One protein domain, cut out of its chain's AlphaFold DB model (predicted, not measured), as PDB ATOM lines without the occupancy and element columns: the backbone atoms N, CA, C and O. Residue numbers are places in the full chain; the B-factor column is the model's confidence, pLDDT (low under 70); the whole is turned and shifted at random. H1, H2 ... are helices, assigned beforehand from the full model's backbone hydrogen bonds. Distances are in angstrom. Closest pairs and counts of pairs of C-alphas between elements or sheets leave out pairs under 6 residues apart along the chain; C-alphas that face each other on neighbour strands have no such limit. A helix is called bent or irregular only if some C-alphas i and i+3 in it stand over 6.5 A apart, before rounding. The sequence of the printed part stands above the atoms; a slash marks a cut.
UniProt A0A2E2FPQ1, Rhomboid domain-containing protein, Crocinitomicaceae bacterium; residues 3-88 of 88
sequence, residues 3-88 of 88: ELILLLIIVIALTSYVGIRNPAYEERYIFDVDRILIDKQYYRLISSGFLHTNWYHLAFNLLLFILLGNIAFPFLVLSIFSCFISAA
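What this domain is: This is residues 3 to 88 of the 88 residues of the protein "Rhomboid domain-containing protein" of Crocinitomicaceae bacterium (UniProt A0A2E2FPQ1). Three longer helices, H1, H5 and H6, run back and forth beside one another at small angles, with H5 next to both of the others, and a small head of short helices, H2, H3 and H4, lies at one end of this group. The three are only loosely gathered, for H1 and H6 stay apart, and H6 is kinked; H2 folds back from the end of H1, and H3 lies at the far end of the head. The printed part has 86 residues with six named helices, in the order H1 to H6 along the chain, and no named strand; the class is all helix. The whole is compact, with a radius of gyration of the C-alphas of 12.8 A, and elongated in outline, spanning 39 by 25 by 21 A.

How they stand to each other: Begin with the longest helix, H1, residues 3 to 21. Look across from it to H5, residues 55 to 67, which it touches; their closest C-alphas are those of Ile 9 and Leu 62, 7.1 A apart. These two helices run opposite ways at a shallow tilt of 9 degrees. Next comes H6, residues 69 to 86, which forms a helical hairpin with H5. H5 and H6 only just touch, with 3 pairs of C-alphas within 8 A, through residues 61 to 65 of H5 alone and residues 72 to 79 of H6 alone. The closest C-alphas of the pair are those of Asn 61 and Ser 79, 6.3 A apart, and the helices run opposite ways at a shallow tilt of 17 degrees. H6 is irregular: C-alphas 70 and 73 are 8.7 A apart, its line is a rough one, and it has a kink of 53 degrees near residue 76. H1 and H6 are only just apart, with their closest C-alphas 8.3 A from each other. Return to H1 and find H2, residues 23 to 29. The two touch only at the corner by their link, with residues 18 to 20 of H1 alone; the closest C-alphas are those of Gly 19 and Glu 26, 4.5 A apart. H1 and H2 run opposite ways at a steep tilt of 45 degrees. H2 also touches H4, residues 43 to 47, where the C-alphas of Tyr 29 and Arg 44, the closest, are 5.4 A apart. H3, residues 33 to 37, is close to H4 but not clearly touching it; their closest C-alphas, those of Ile 36 and Arg 44, are 6.8 A apart. In H1, H2, H3, H4 and H5 every O i to N i+4 pair is within hydrogen-bond range; in H6 it is 10 of 14.

Where its parts are: Find C-alpha 3 at (241.598, 247.714, 333.667); from there H1 runs 27.6 A to C-alpha 21 at (241.534, 223.195, 320.989). H2 then covers 10.0 A from Pro 23 to Tyr 29, and the five-residue helices H3, Val 33 to Leu 37, and H4, Tyr 43 to Ser 47, follow. H5 runs 18.2 A from Trp 55 to Leu 67. H6 begins at Gly 69 and ends 22.6 A away at C-alpha 86, at (256.476, 230.782, 317.098).

The domain as a whole: The two C-alphas farthest apart are those of Ile 38 and Asn 70, at 39.5 A. The printed part has no cut, and residue 88 is the chain's last. The link from H4 to H5, 7 residues, is short but not tight; the other links are tight. Read the B-factor column for pLDDT: its mean over the printed part is 80.4, and residues 69 to 88 are under 70.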
ATOM      1  N   GLU A   3     242.827 248.224 334.299       77.56
ATOM      2  CA  GLU A   3     241.598 247.714 333.667       77.56
ATOM      3  C   GLU A   3     241.826 247.232 332.218       77.56
ATOM      4  O   GLU A   3     241.396 246.147 331.831       77.56
ATOM      5  N   LEU A   4     242.567 248.007 331.409       76.69
ATOM      6  CA  LEU A   4     242.852 247.672 330.003       76.69
ATOM      7  C   LEU A   4     243.778 246.459 329.864       76.69
ATOM      8  O   LEU A   4     243.645 245.673 328.930       76.69
ATOM      9  N   ILE A   5     244.716 246.312 330.800       75.88
ATOM     10  CA  ILE A   5     245.660 245.195 330.836       75.88
ATOM     11  C   ILE A   5     244.919 243.892 331.137       75.88
ATOM     12  O   ILE A   5     245.146 242.884 330.470       75.88
ATOM     13  N   LEU A   6     244.003 243.925 332.106       80.25
ATOM     14  CA  LEU A   6     243.198 242.763 332.460       80.25
ATOM     15  C   LEU A   6     242.321 242.314 331.287       80.25
ATOM     16  O   LEU A   6     242.285 241.125 330.970       80.25
ATOM     17  N   LEU A   7     241.670 243.261 330.601       83.75
ATOM     18  CA  LEU A   7     240.874 242.969 329.408       83.75
ATOM     19  C   LEU A   7     241.719 242.292 328.322       83.75
ATOM     20  O   LEU A   7     241.300 241.293 327.740       83.75
ATOM     21  N   LEU A   8     242.923 242.809 328.075       81.00
ATOM     22  CA  LEU A   8     243.830 242.267 327.072       81.00
ATOM     23  C   LEU A   8     244.263 240.830 327.401       81.00
ATOM     24  O   LEU A   8     244.219 239.961 326.531       81.00
ATOM     25  N   ILE A   9     244.620 240.570 328.660       82.38
ATOM     26  CA  ILE A   9     244.974 239.232 329.148       82.38
ATOM     27  C   ILE A   9     243.817 238.250 328.935       82.38
ATOM     28  O   ILE A   9     244.036 237.146 328.437       82.38
ATOM     29  N   ILE A  10     242.586 238.654 329.267       86.75
ATOM     30  CA  ILE A  10     241.393 237.817 329.087       86.75
ATOM     31  C   ILE A  10     241.186 237.481 327.609       86.75
ATOM     32  O   ILE A  10     240.959 236.318 327.278       86.75
ATOM     33  N   VAL A  11     241.294 238.472 326.719       88.00
ATOM     34  CA  VAL A  11     241.135 238.255 325.276       88.00
ATOM     35  C   VAL A  11     242.183 237.270 324.764       88.00
ATOM     36  O   VAL A  11     241.796 236.271 324.168       88.00
ATOM     37  N   ILE A  12     243.470 237.491 325.062       86.94
ATOM     38  CA  ILE A  12     244.577 236.617 324.627       86.94
ATOM     39  C   ILE A  12     244.386 235.185 325.139       86.94
ATOM     40  O   ILE A  12     244.583 234.221 324.393       86.94
ATOM     41  N   ALA A  13     243.983 235.027 326.404       86.56
ATOM     42  CA  ALA A  13     243.749 233.718 327.000       86.56
ATOM     43  C   ALA A  13     242.591 232.977 326.316       86.56
ATOM     44  O   ALA A  13     242.730 231.800 325.989       86.56
ATOM     45  N   LEU A  14     241.469 233.659 326.054       90.50
ATOM     46  CA  LEU A  14     240.305 233.061 325.394       90.50
ATOM     47  C   LEU A  14     240.596 232.690 323.938       90.50
ATOM     48  O   LEU A  14     240.313 231.565 323.528       90.50
ATOM     49  N   THR A  15     241.178 233.603 323.158       88.56
ATOM     50  CA  THR A  15     241.495 233.349 321.745       88.56
ATOM     51  C   THR A  15     242.497 232.213 321.594       88.56
ATOM     52  O   THR A  15     242.309 231.349 320.740       88.56
ATOM     53  N   SER A  16     243.516 232.163 322.456       87.25
ATOM     54  CA  SER A  16     244.515 231.089 322.450       87.25
ATOM     55  C   SER A  16     243.929 229.757 322.923       87.25
ATOM     56  O   SER A  16     244.194 228.727 322.315       87.25
ATOM     57  N   TYR A  17     243.066 229.756 323.945       90.25
ATOM     58  CA  TYR A  17     242.377 228.545 324.403       90.25
ATOM     59  C   TYR A  17     241.532 227.904 323.293       90.25
ATOM     60  O   TYR A  17     241.554 226.684 323.116       90.25
ATOM     61  N   VAL A  18     240.792 228.726 322.541       91.00
ATOM     62  CA  VAL A  18     239.993 228.262 321.398       91.00
ATOM     63  C   VAL A  18     240.897 227.764 320.270       91.00
ATOM     64  O   VAL A  18     240.614 226.707 319.712       91.00
ATOM     65  N   GLY A  19     241.990 228.475 319.977       87.12
ATOM     66  CA  GLY A  19     242.989 228.071 318.984       87.12
ATOM     67  C   GLY A  19     243.579 226.699 319.251       87.12
ATOM     68  O   GLY A  19     243.426 225.803 318.433       87.12
ATOM     69  N   ILE A  20     244.140 226.498 320.444       85.94
ATOM     70  CA  ILE A  20     244.814 225.246 320.811       85.94
ATOM     71  C   ILE A  20     243.852 224.042 320.795       85.94
ATOM     72  O   ILE A  20     244.266 222.902 320.591       85.94
ATOM     73  N   ARG A  21     242.549 224.262 321.022       90.38
ATOM     74  CA  ARG A  21     241.534 223.195 320.989       90.38
ATOM     75  C   ARG A  21     240.930 222.942 319.613       90.38
ATOM     76  O   ARG A  21     240.343 221.879 319.418       90.38
ATOM     77  N   ASN A  22     240.995 223.905 318.701       92.31
ATOM     78  CA  ASN A  22     240.343 223.818 317.405       92.31
ATOM     79  C   ASN A  22     241.344 224.133 316.285       92.31
ATOM     80  O   ASN A  22     241.517 225.305 315.939       92.31
ATOM     81  N   PRO A  23     241.918 223.095 315.649       89.12
ATOM     82  CA  PRO A  23     242.885 223.262 314.566       89.12
ATOM     83  C   PRO A  23     242.365 224.118 313.406       89.12
ATOM     84  O   PRO A  23     243.122 224.876 312.815       89.12
ATOM     85  N   ALA A  24     241.062 224.070 313.102       91.12
ATOM     86  CA  ALA A  24     240.478 224.894 312.042       91.12
ATOM     87  C   ALA A  24     240.389 226.381 312.431       91.12
ATOM     88  O   ALA A  24     240.466 227.261 311.574       91.12
ATOM     89  N   TYR A  25     240.216 226.682 313.724       90.94
ATOM     90  CA  TYR A  25     240.300 228.054 314.227       90.94
ATOM     91  C   TYR A  25     241.747 228.539 314.183       90.94
ATOM     92  O   TYR A  25     242.012 229.638 313.701       90.94
ATOM     93  N   GLU A  26     242.683 227.708 314.634       89.25
ATOM     94  CA  GLU A  26     244.110 228.003 314.577       89.25
ATOM     95  C   GLU A  26     244.559 228.305 313.144       89.25
ATOM     96  O   GLU A  26     245.013 229.411 312.868       89.25
ATOM     97  N   GLU A  27     244.302 227.408 312.193       90.12
ATOM     98  CA  GLU A  27     244.668 227.571 310.782       90.12
ATOM     99  C   GLU A  27     244.061 228.834 310.142       90.12
ATOM    100  O   GLU A  27     244.608 229.416 309.198       90.12
ATOM    101  N   ARG A  28     242.917 229.307 310.648       89.75
ATOM    102  CA  ARG A  28     242.249 230.513 310.149       89.75
ATOM    103  C   ARG A  28     242.894 231.810 310.637       89.75
ATOM    104  O   ARG A  28     242.813 232.803 309.912       89.75
ATOM    105  N   TYR A  29     243.490 231.809 311.826       89.44
ATOM    106  CA  TYR A  29     243.965 233.021 312.507       89.44
ATOM    107  C   TYR A  29     245.469 233.039 312.790       89.44
ATOM    108  O   TYR A  29     245.982 234.093 313.175       89.44
ATOM    109  N   ILE A  30     246.161 231.915 312.585       88.44
ATOM    110  CA  ILE A  30     247.615 231.805 312.671       88.44
ATOM    111  C   ILE A  30     248.278 232.710 311.636       88.44
ATOM    112  O   ILE A  30     247.720 232.994 310.564       88.44
ATOM    113  N   PHE A  31     249.464 233.190 311.990       88.56
ATOM    114  CA  PHE A  31     250.287 233.964 311.085       88.56
ATOM    115  C   PHE A  31     250.777 233.074 309.946       88.56
ATOM    116  O   PHE A  31     251.401 232.051 310.188       88.56
ATOM    117  N   ASP A  32     250.486 233.469 308.713       88.88
ATOM    118  CA  ASP A  32     250.899 232.742 307.517       88.88
ATOM    119  C   ASP A  32     251.244 233.778 306.446       88.88
ATOM    120  O   ASP A  32     250.372 234.517 305.979       88.88
ATOM    121  N   VAL A  33     252.534 233.874 306.114       87.88
ATOM    122  CA  VAL A  33     253.070 234.901 305.210       87.88
ATOM    123  C   VAL A  33     252.467 234.773 303.813       87.88
ATOM    124  O   VAL A  33     252.095 235.788 303.222       87.88
ATOM    125  N   ASP A  34     252.301 233.549 303.314       89.44
ATOM    126  CA  ASP A  34     251.772 233.298 301.976       89.44
ATOM    127  C   ASP A  34     250.296 233.687 301.915       89.44
ATOM    128  O   ASP A  34     249.894 234.463 301.045       89.44
ATOM    129  N   ARG A  35     249.487 233.279 302.899       89.50
ATOM    130  CA  ARG A  35     248.069 233.682 302.971       89.50
ATOM    131  C   ARG A  35     247.898 235.189 303.181       89.50
ATOM    132  O   ARG A  35     246.909 235.779 302.742       89.50
ATOM    133  N   ILE A  36     248.841 235.846 303.853       91.31
ATOM    134  CA  ILE A  36     248.812 237.301 304.041       91.31
ATOM    135  C   ILE A  36     249.142 238.031 302.736       91.31
ATOM    136  O   ILE A  36     248.442 238.980 302.381       91.31
ATOM    137  N   LEU A  37     250.200 237.623 302.031       91.94
ATOM    138  CA  LEU A  37     250.708 238.346 300.863       91.94
ATOM    139  C   LEU A  37     249.986 237.965 299.566       91.94
ATOM    140  O   LEU A  37     249.674 238.849 298.765       91.94
ATOM    141  N   ILE A  38     249.700 236.677 299.372       93.69
ATOM    142  CA  ILE A  38     249.078 236.123 298.163       93.69
ATOM    143  C   ILE A  38     247.554 236.216 298.275       93.69
ATOM    144  O   ILE A  38     246.914 236.876 297.453       93.69
ATOM    145  N   ASP A  39     246.978 235.640 299.337       92.69
ATOM    146  CA  ASP A  39     245.518 235.594 299.537       92.69
ATOM    147  C   ASP A  39     244.953 236.866 300.194       92.69
ATOM    148  O   ASP A  39     243.744 236.976 300.419       92.69
ATOM    149  N   LYS A  40     245.817 237.848 300.495       92.56
ATOM    150  CA  LYS A  40     245.464 239.156 301.079       92.56
ATOM    151  C   LYS A  40     244.720 239.053 302.416       92.56
ATOM    152  O   LYS A  40     243.906 239.913 302.761       92.56
ATOM    153  N   GLN A  41     245.006 238.019 303.208       92.00
ATOM    154  CA  GLN A  41     244.384 237.780 304.514       92.00
ATOM    155  C   GLN A  41     245.035 238.632 305.618       92.00
ATOM    156  O   GLN A  41     245.497 238.119 306.634       92.00
ATOM    157  N   TYR A  42     245.055 239.959 305.446       90.56
ATOM    158  CA  TYR A  42     245.739 240.901 306.350       90.56
ATOM    159  C   TYR A  42     245.229 240.875 307.793       90.56
ATOM    160  O   TYR A  42     245.956 241.256 308.707       90.56
ATOM    161  N   TYR A  43     244.004 240.392 308.022       88.81
ATOM    162  CA  TYR A  43     243.471 240.211 309.372       88.81
ATOM    163  C   TYR A  43     244.358 239.283 310.221       88.81
ATOM    164  O   TYR A  43     244.414 239.456 311.439       88.81
ATOM    165  N   ARG A  44     245.108 238.368 309.582       88.81
ATOM    166  CA  ARG A  44     246.066 237.467 310.235       88.81
ATOM    167  C   ARG A  44     247.208 238.196 310.924       88.81
ATOM    168  O   ARG A  44     247.671 237.706 311.942       88.81
ATOM    169  N   LEU A  45     247.607 239.375 310.434       85.38
ATOM    170  CA  LEU A  45     248.651 240.204 311.056       85.38
ATOM    171  C   LEU A  45     248.282 240.625 312.480       85.38
ATOM    172  O   LEU A  45     249.145 240.755 313.341       85.38
ATOM    173  N   ILE A  46     246.991 240.872 312.707       84.62
ATOM    174  CA  ILE A  46     246.472 241.324 313.994       84.62
ATOM    175  C   ILE A  46     246.015 240.118 314.812       84.62
ATOM    176  O   ILE A  46     246.360 240.022 315.986       84.62
ATOM    177  N   SER A  47     245.275 239.177 314.211       86.88
ATOM    178  CA  SER A  47     244.748 238.015 314.938       86.88
ATOM    179  C   SER A  47     245.846 237.110 315.486       86.88
ATOM    180  O   SER A  47     245.683 236.574 316.582       86.88
ATOM    181  N   SER A  48     246.980 236.987 314.787       85.12
ATOM    182  CA  SER A  48     248.119 236.208 315.272       85.12
ATOM    183  C   SER A  48     248.742 236.788 316.541       85.12
ATOM    184  O   SER A  48     249.286 236.040 317.337       85.12
ATOM    185  N   GLY A  49     248.621 238.095 316.795       80.38
ATOM    186  CA  GLY A  49     249.088 238.703 318.047       80.38
ATOM    187  C   GLY A  49     248.286 238.266 319.281       80.38
ATOM    188  O   GLY A  49     248.783 238.359 320.401       80.38
ATOM    189  N   PHE A  50     247.062 237.764 319.087       84.69
ATOM    190  CA  PHE A  50     246.183 237.280 320.159       84.69
ATOM    191  C   PHE A  50     246.120 235.751 320.239       84.69
ATOM    192  O   PHE A  50     245.701 235.204 321.260       84.69
ATOM    193  N   LEU A  51     246.497 235.051 319.171       86.50
ATOM    194  CA  LEU A  51     246.434 233.598 319.068       86.50
ATOM    195  C   LEU A  51     247.800 232.978 319.371       86.50
ATOM    196  O   LEU A  51     248.729 233.148 318.595       86.50
ATOM    197  N   HIS A  52     247.902 232.200 320.446       85.81
ATOM    198  CA  HIS A  52     249.080 231.381 320.735       85.81
ATOM    199  C   HIS A  52     248.774 229.907 320.457       85.81
ATOM    200  O   HIS A  52     247.761 229.389 320.922       85.81
ATOM    201  N   THR A  53     249.667 229.232 319.737       79.94
ATOM    202  CA  THR A  53     249.517 227.831 319.293       79.94
ATOM    203  C   THR A  53     249.919 226.807 320.361       79.94
ATOM    204  O   THR A  53     249.665 225.613 320.232       79.94
ATOM    205  N   ASN A  54     250.532 227.261 321.461       82.44
ATOM    206  CA  ASN A  54     251.060 226.390 322.507       82.44
ATOM    207  C   ASN A  54     250.809 226.959 323.910       82.44
ATOM    208  O   ASN A  54     251.023 228.147 324.174       82.44
ATOM    209  N   TRP A  55     250.452 226.071 324.838       81.88
ATOM    210  CA  TRP A  55     250.271 226.378 326.257       81.88
ATOM    211  C   TRP A  55     251.517 226.988 326.898       81.88
ATOM    212  O   TRP A  55     251.387 227.901 327.710       81.88
ATOM    213  N   TYR A  56     252.715 226.530 326.521       82.50
ATOM    214  CA  TYR A  56     253.966 227.056 327.078       82.50
ATOM    215  C   TYR A  56     254.207 228.517 326.679       82.50
ATOM    216  O   TYR A  56     254.541 229.337 327.534       82.50
ATOM    217  N   HIS A  57     253.971 228.863 325.408       79.00
ATOM    218  CA  HIS A  57     254.106 230.237 324.918       79.00
ATOM    219  C   HIS A  57     253.071 231.169 325.560       79.00
ATOM    220  O   HIS A  57     253.419 232.262 326.007       79.00
ATOM    221  N   LEU A  58     251.822 230.711 325.691       83.50
ATOM    222  CA  LEU A  58     250.766 231.459 326.374       83.50
ATOM    223  C   LEU A  58     251.106 231.707 327.853       83.50
ATOM    224  O   LEU A  58     251.024 232.838 328.328       83.50
ATOM    225  N   ALA A  59     251.518 230.665 328.580       83.19
ATOM    226  CA  ALA A  59     251.829 230.759 330.005       83.19
ATOM    227  C   ALA A  59     253.023 231.686 330.277       83.19
ATOM    228  O   ALA A  59     252.968 232.496 331.201       83.19
ATOM    229  N   PHE A  60     254.077 231.610 329.459       80.75
ATOM    230  CA  PHE A  60     255.253 232.472 329.594       80.75
ATOM    231  C   PHE A  60     254.918 233.948 329.340       80.75
ATOM    232  O   PHE A  60     255.305 234.809 330.131       80.75
ATOM    233  N   ASN A  61     254.134 234.243 328.297       80.19
ATOM    234  CA  ASN A  61     253.707 235.610 327.995       80.19
ATOM    235  C   ASN A  61     252.809 236.196 329.093       80.19
ATOM    236  O   ASN A  61     253.023 237.331 329.513       80.19
ATOM    237  N   LEU A  62     251.856 235.416 329.615       81.19
ATOM    238  CA  LEU A  62     250.994 235.849 330.718       81.19
ATOM    239  C   LEU A  62     251.777 236.067 332.022       81.19
ATOM    240  O   LEU A  62     251.556 237.064 332.709       81.19
ATOM    241  N   LEU A  63     252.721 235.177 332.345       82.12
ATOM    242  CA  LEU A  63     253.581 235.309 333.524       82.12
ATOM    243  C   LEU A  63     254.438 236.579 333.450       82.12
ATOM    244  O   LEU A  63     254.495 237.341 334.415       82.12
ATOM    245  N   LEU A  64     255.064 236.842 332.302       77.00
ATOM    246  CA  LEU A  64     255.852 238.056 332.093       77.00
ATOM    247  C   LEU A  64     254.999 239.321 332.194       77.00
ATOM    248  O   LEU A  64     255.439 240.299 332.795       77.00
ATOM    249  N   PHE A  65     253.767 239.293 331.678       76.00
ATOM    250  CA  PHE A  65     252.843 240.422 331.780       76.00
ATOM    251  C   PHE A  65     252.511 240.769 333.239       76.00
ATOM    252  O   PHE A  65     252.463 241.945 333.601       76.00
ATOM    253  N   ILE A  66     252.324 239.752 334.087       75.94
ATOM    254  CA  ILE A  66     252.039 239.916 335.521       75.94
ATOM    255  C   ILE A  66     253.276 240.425 336.274       75.94
ATOM    256  O   ILE A  66     253.162 241.321 337.107       75.94
ATOM    257  N   LEU A  67     254.463 239.887 335.975       76.44
ATOM    258  CA  LEU A  67     255.709 240.247 336.663       76.44
ATOM    259  C   LEU A  67     256.249 241.632 336.263       76.44
ATOM    260  O   LEU A  67     256.884 242.297 337.077       76.44
ATOM    261  N   LEU A  68     256.006 242.075 335.025       72.31
ATOM    262  CA  LEU A  68     256.590 243.293 334.441       72.31
ATOM    263  C   LEU A  68     255.550 244.382 334.123       72.31
ATOM    264  O   LEU A  68     255.853 245.338 333.409       72.31
ATOM    265  N   GLY A  69     254.332 244.279 334.668       64.25
ATOM    266  CA  GLY A  69     253.175 245.113 334.307       64.25
ATOM    267  C   GLY A  69     253.351 246.637 334.437       64.25
ATOM    268  O   GLY A  69     252.617 247.392 333.803       64.25
ATOM    269  N   ASN A  70     254.355 247.120 335.178       65.88
ATOM    270  CA  ASN A  70     254.693 248.549 335.246       65.88
ATOM    271  C   ASN A  70     255.434 249.080 333.998       65.88
ATOM    272  O   ASN A  70     255.513 250.291 333.808       65.88
ATOM    273  N   ILE A  71     255.950 248.195 333.135       66.75
ATOM    274  CA  ILE A  71     256.662 248.496 331.878       66.75
ATOM    275  C   ILE A  71     255.871 247.895 330.694       66.75
ATOM    276  O   ILE A  71     256.425 247.353 329.743       66.75
ATOM    277  N   ALA A  72     254.536 247.938 330.762       62.09
ATOM    278  CA  ALA A  72     253.653 247.158 329.886       62.09
ATOM    279  C   ALA A  72     253.718 247.524 328.389       62.09
ATOM    280  O   ALA A  72     253.494 246.661 327.542       62.09
ATOM    281  N   PHE A  73     254.017 248.779 328.033       62.00
ATOM    282  CA  PHE A  73     253.897 249.239 326.641       62.00
ATOM    283  C   PHE A  73     254.983 248.671 325.702       62.00
ATOM    284  O   PHE A  73     254.628 248.120 324.660       62.00
ATOM    285  N   PRO A  74     256.286 248.708 326.052       63.19
ATOM    286  CA  PRO A  74     257.330 248.067 325.245       63.19
ATOM    287  C   PRO A  74     257.218 246.537 325.231       63.19
ATOM    288  O   PRO A  74     257.570 245.889 324.248       63.19
ATOM    289  N   PHE A  75     256.716 245.952 326.319       64.56
ATOM    290  CA  PHE A  75     256.667 244.502 326.487       64.56
ATOM    291  C   PHE A  75     255.535 243.848 325.687       64.56
ATOM    292  O   PHE A  75     255.703 242.747 325.164       64.56
ATOM    293  N   LEU A  76     254.416 244.557 325.513       65.25
ATOM    294  CA  LEU A  76     253.325 244.143 324.633       65.25
ATOM    295  C   LEU A  76     253.812 243.913 323.195       65.25
ATOM    296  O   LEU A  76     253.468 242.911 322.575       65.25
ATOM    297  N   VAL A  77     254.660 244.812 322.690       65.62
ATOM    298  CA  VAL A  77     255.251 244.695 321.350       65.62
ATOM    299  C   VAL A  77     256.123 243.440 321.258       65.62
ATOM    300  O   VAL A  77     255.991 242.666 320.317       65.62
ATOM    301  N   LEU A  78     256.956 243.182 322.268       64.94
ATOM    302  CA  LEU A  78     257.855 242.022 322.324       64.94
ATOM    303  C   LEU A  78     257.102 240.683 322.389       64.94
ATOM    304  O   LEU A  78     257.492 239.711 321.745       64.94
ATOM    305  N   SER A  79     255.993 240.660 323.126       66.00
ATOM    306  CA  SER A  79     255.100 239.507 323.240       66.00
ATOM    307  C   SER A  79     254.480 239.145 321.883       66.00
ATOM    308  O   SER A  79     254.565 237.993 321.452       66.00
ATOM    309  N   ILE A  80     253.990 240.150 321.147       66.62
ATOM    310  CA  ILE A  80     253.485 240.006 319.772       66.62
ATOM    311  C   ILE A  80     254.600 239.522 318.822       66.62
ATOM    312  O   ILE A  80     254.373 238.615 318.022       66.62
ATOM    313  N   PHE A  81     255.822 240.056 318.948       65.94
ATOM    314  CA  PHE A  81     256.988 239.607 318.172       65.94
ATOM    315  C   PHE A  81     257.348 238.137 318.424       65.94
ATOM    316  O   PHE A  81     257.634 237.411 317.473       65.94
ATOM    317  N   SER A  82     257.289 237.671 319.677       65.06
ATOM    318  CA  SER A  82     257.521 236.254 320.000       65.06
ATOM    319  C   SER A  82     256.493 235.330 319.341       65.06
ATOM    320  O   SER A  82     256.831 234.215 318.948       65.06
ATOM    321  N   CYS A  83     255.261 235.814 319.163       64.25
ATOM    322  CA  CYS A  83     254.198 235.053 318.526       64.25
ATOM    323  C   CYS A  83     254.449 234.875 317.023       64.25
ATOM    324  O   CYS A  83     254.288 233.776 316.505       64.25
ATOM    325  N   PHE A  84     254.939 235.915 316.336       64.06
ATOM    326  CA  PHE A  84     255.340 235.802 314.927       64.06
ATOM    327  C   PHE A  84     256.476 234.794 314.711       64.06
ATOM    328  O   PHE A  84     256.484 234.109 313.696       64.06
ATOM    329  N   ILE A  85     257.407 234.676 315.664       62.16
ATOM    330  CA  ILE A  85     258.510 233.701 315.591       62.16
ATOM    331  C   ILE A  85     258.015 232.276 315.870       62.16
ATOM    332  O   ILE A  85     258.535 231.334 315.291       62.16
ATOM    333  N   SER A  86     257.025 232.103 316.752       59.84
ATOM    334  CA  SER A  86     256.476 230.782 317.098       59.84
ATOM    335  C   SER A  86     255.417 230.266 316.114       59.84
ATOM    336  O   SER A  86     255.048 229.095 316.198       59.84
ATOM    337  N   ALA A  87     254.870 231.136 315.263       57.84
ATOM    338  CA  ALA A  87     253.860 230.801 314.260       57.84
ATOM    339  C   ALA A  87     254.450 230.547 312.856       57.84
ATOM    340  O   ALA A  87     253.703 230.133 311.973       57.84
ATOM    341  N   ALA A  88     255.751 230.805 312.664       47.66
ATOM    342  CA  ALA A  88     256.525 230.516 311.452       47.66
ATOM    343  C   ALA A  88     257.338 229.223 311.617       47.66
ATOM    344  O   ALA A  88     257.504 228.510 310.604       47.66
TER     345      ALA A  88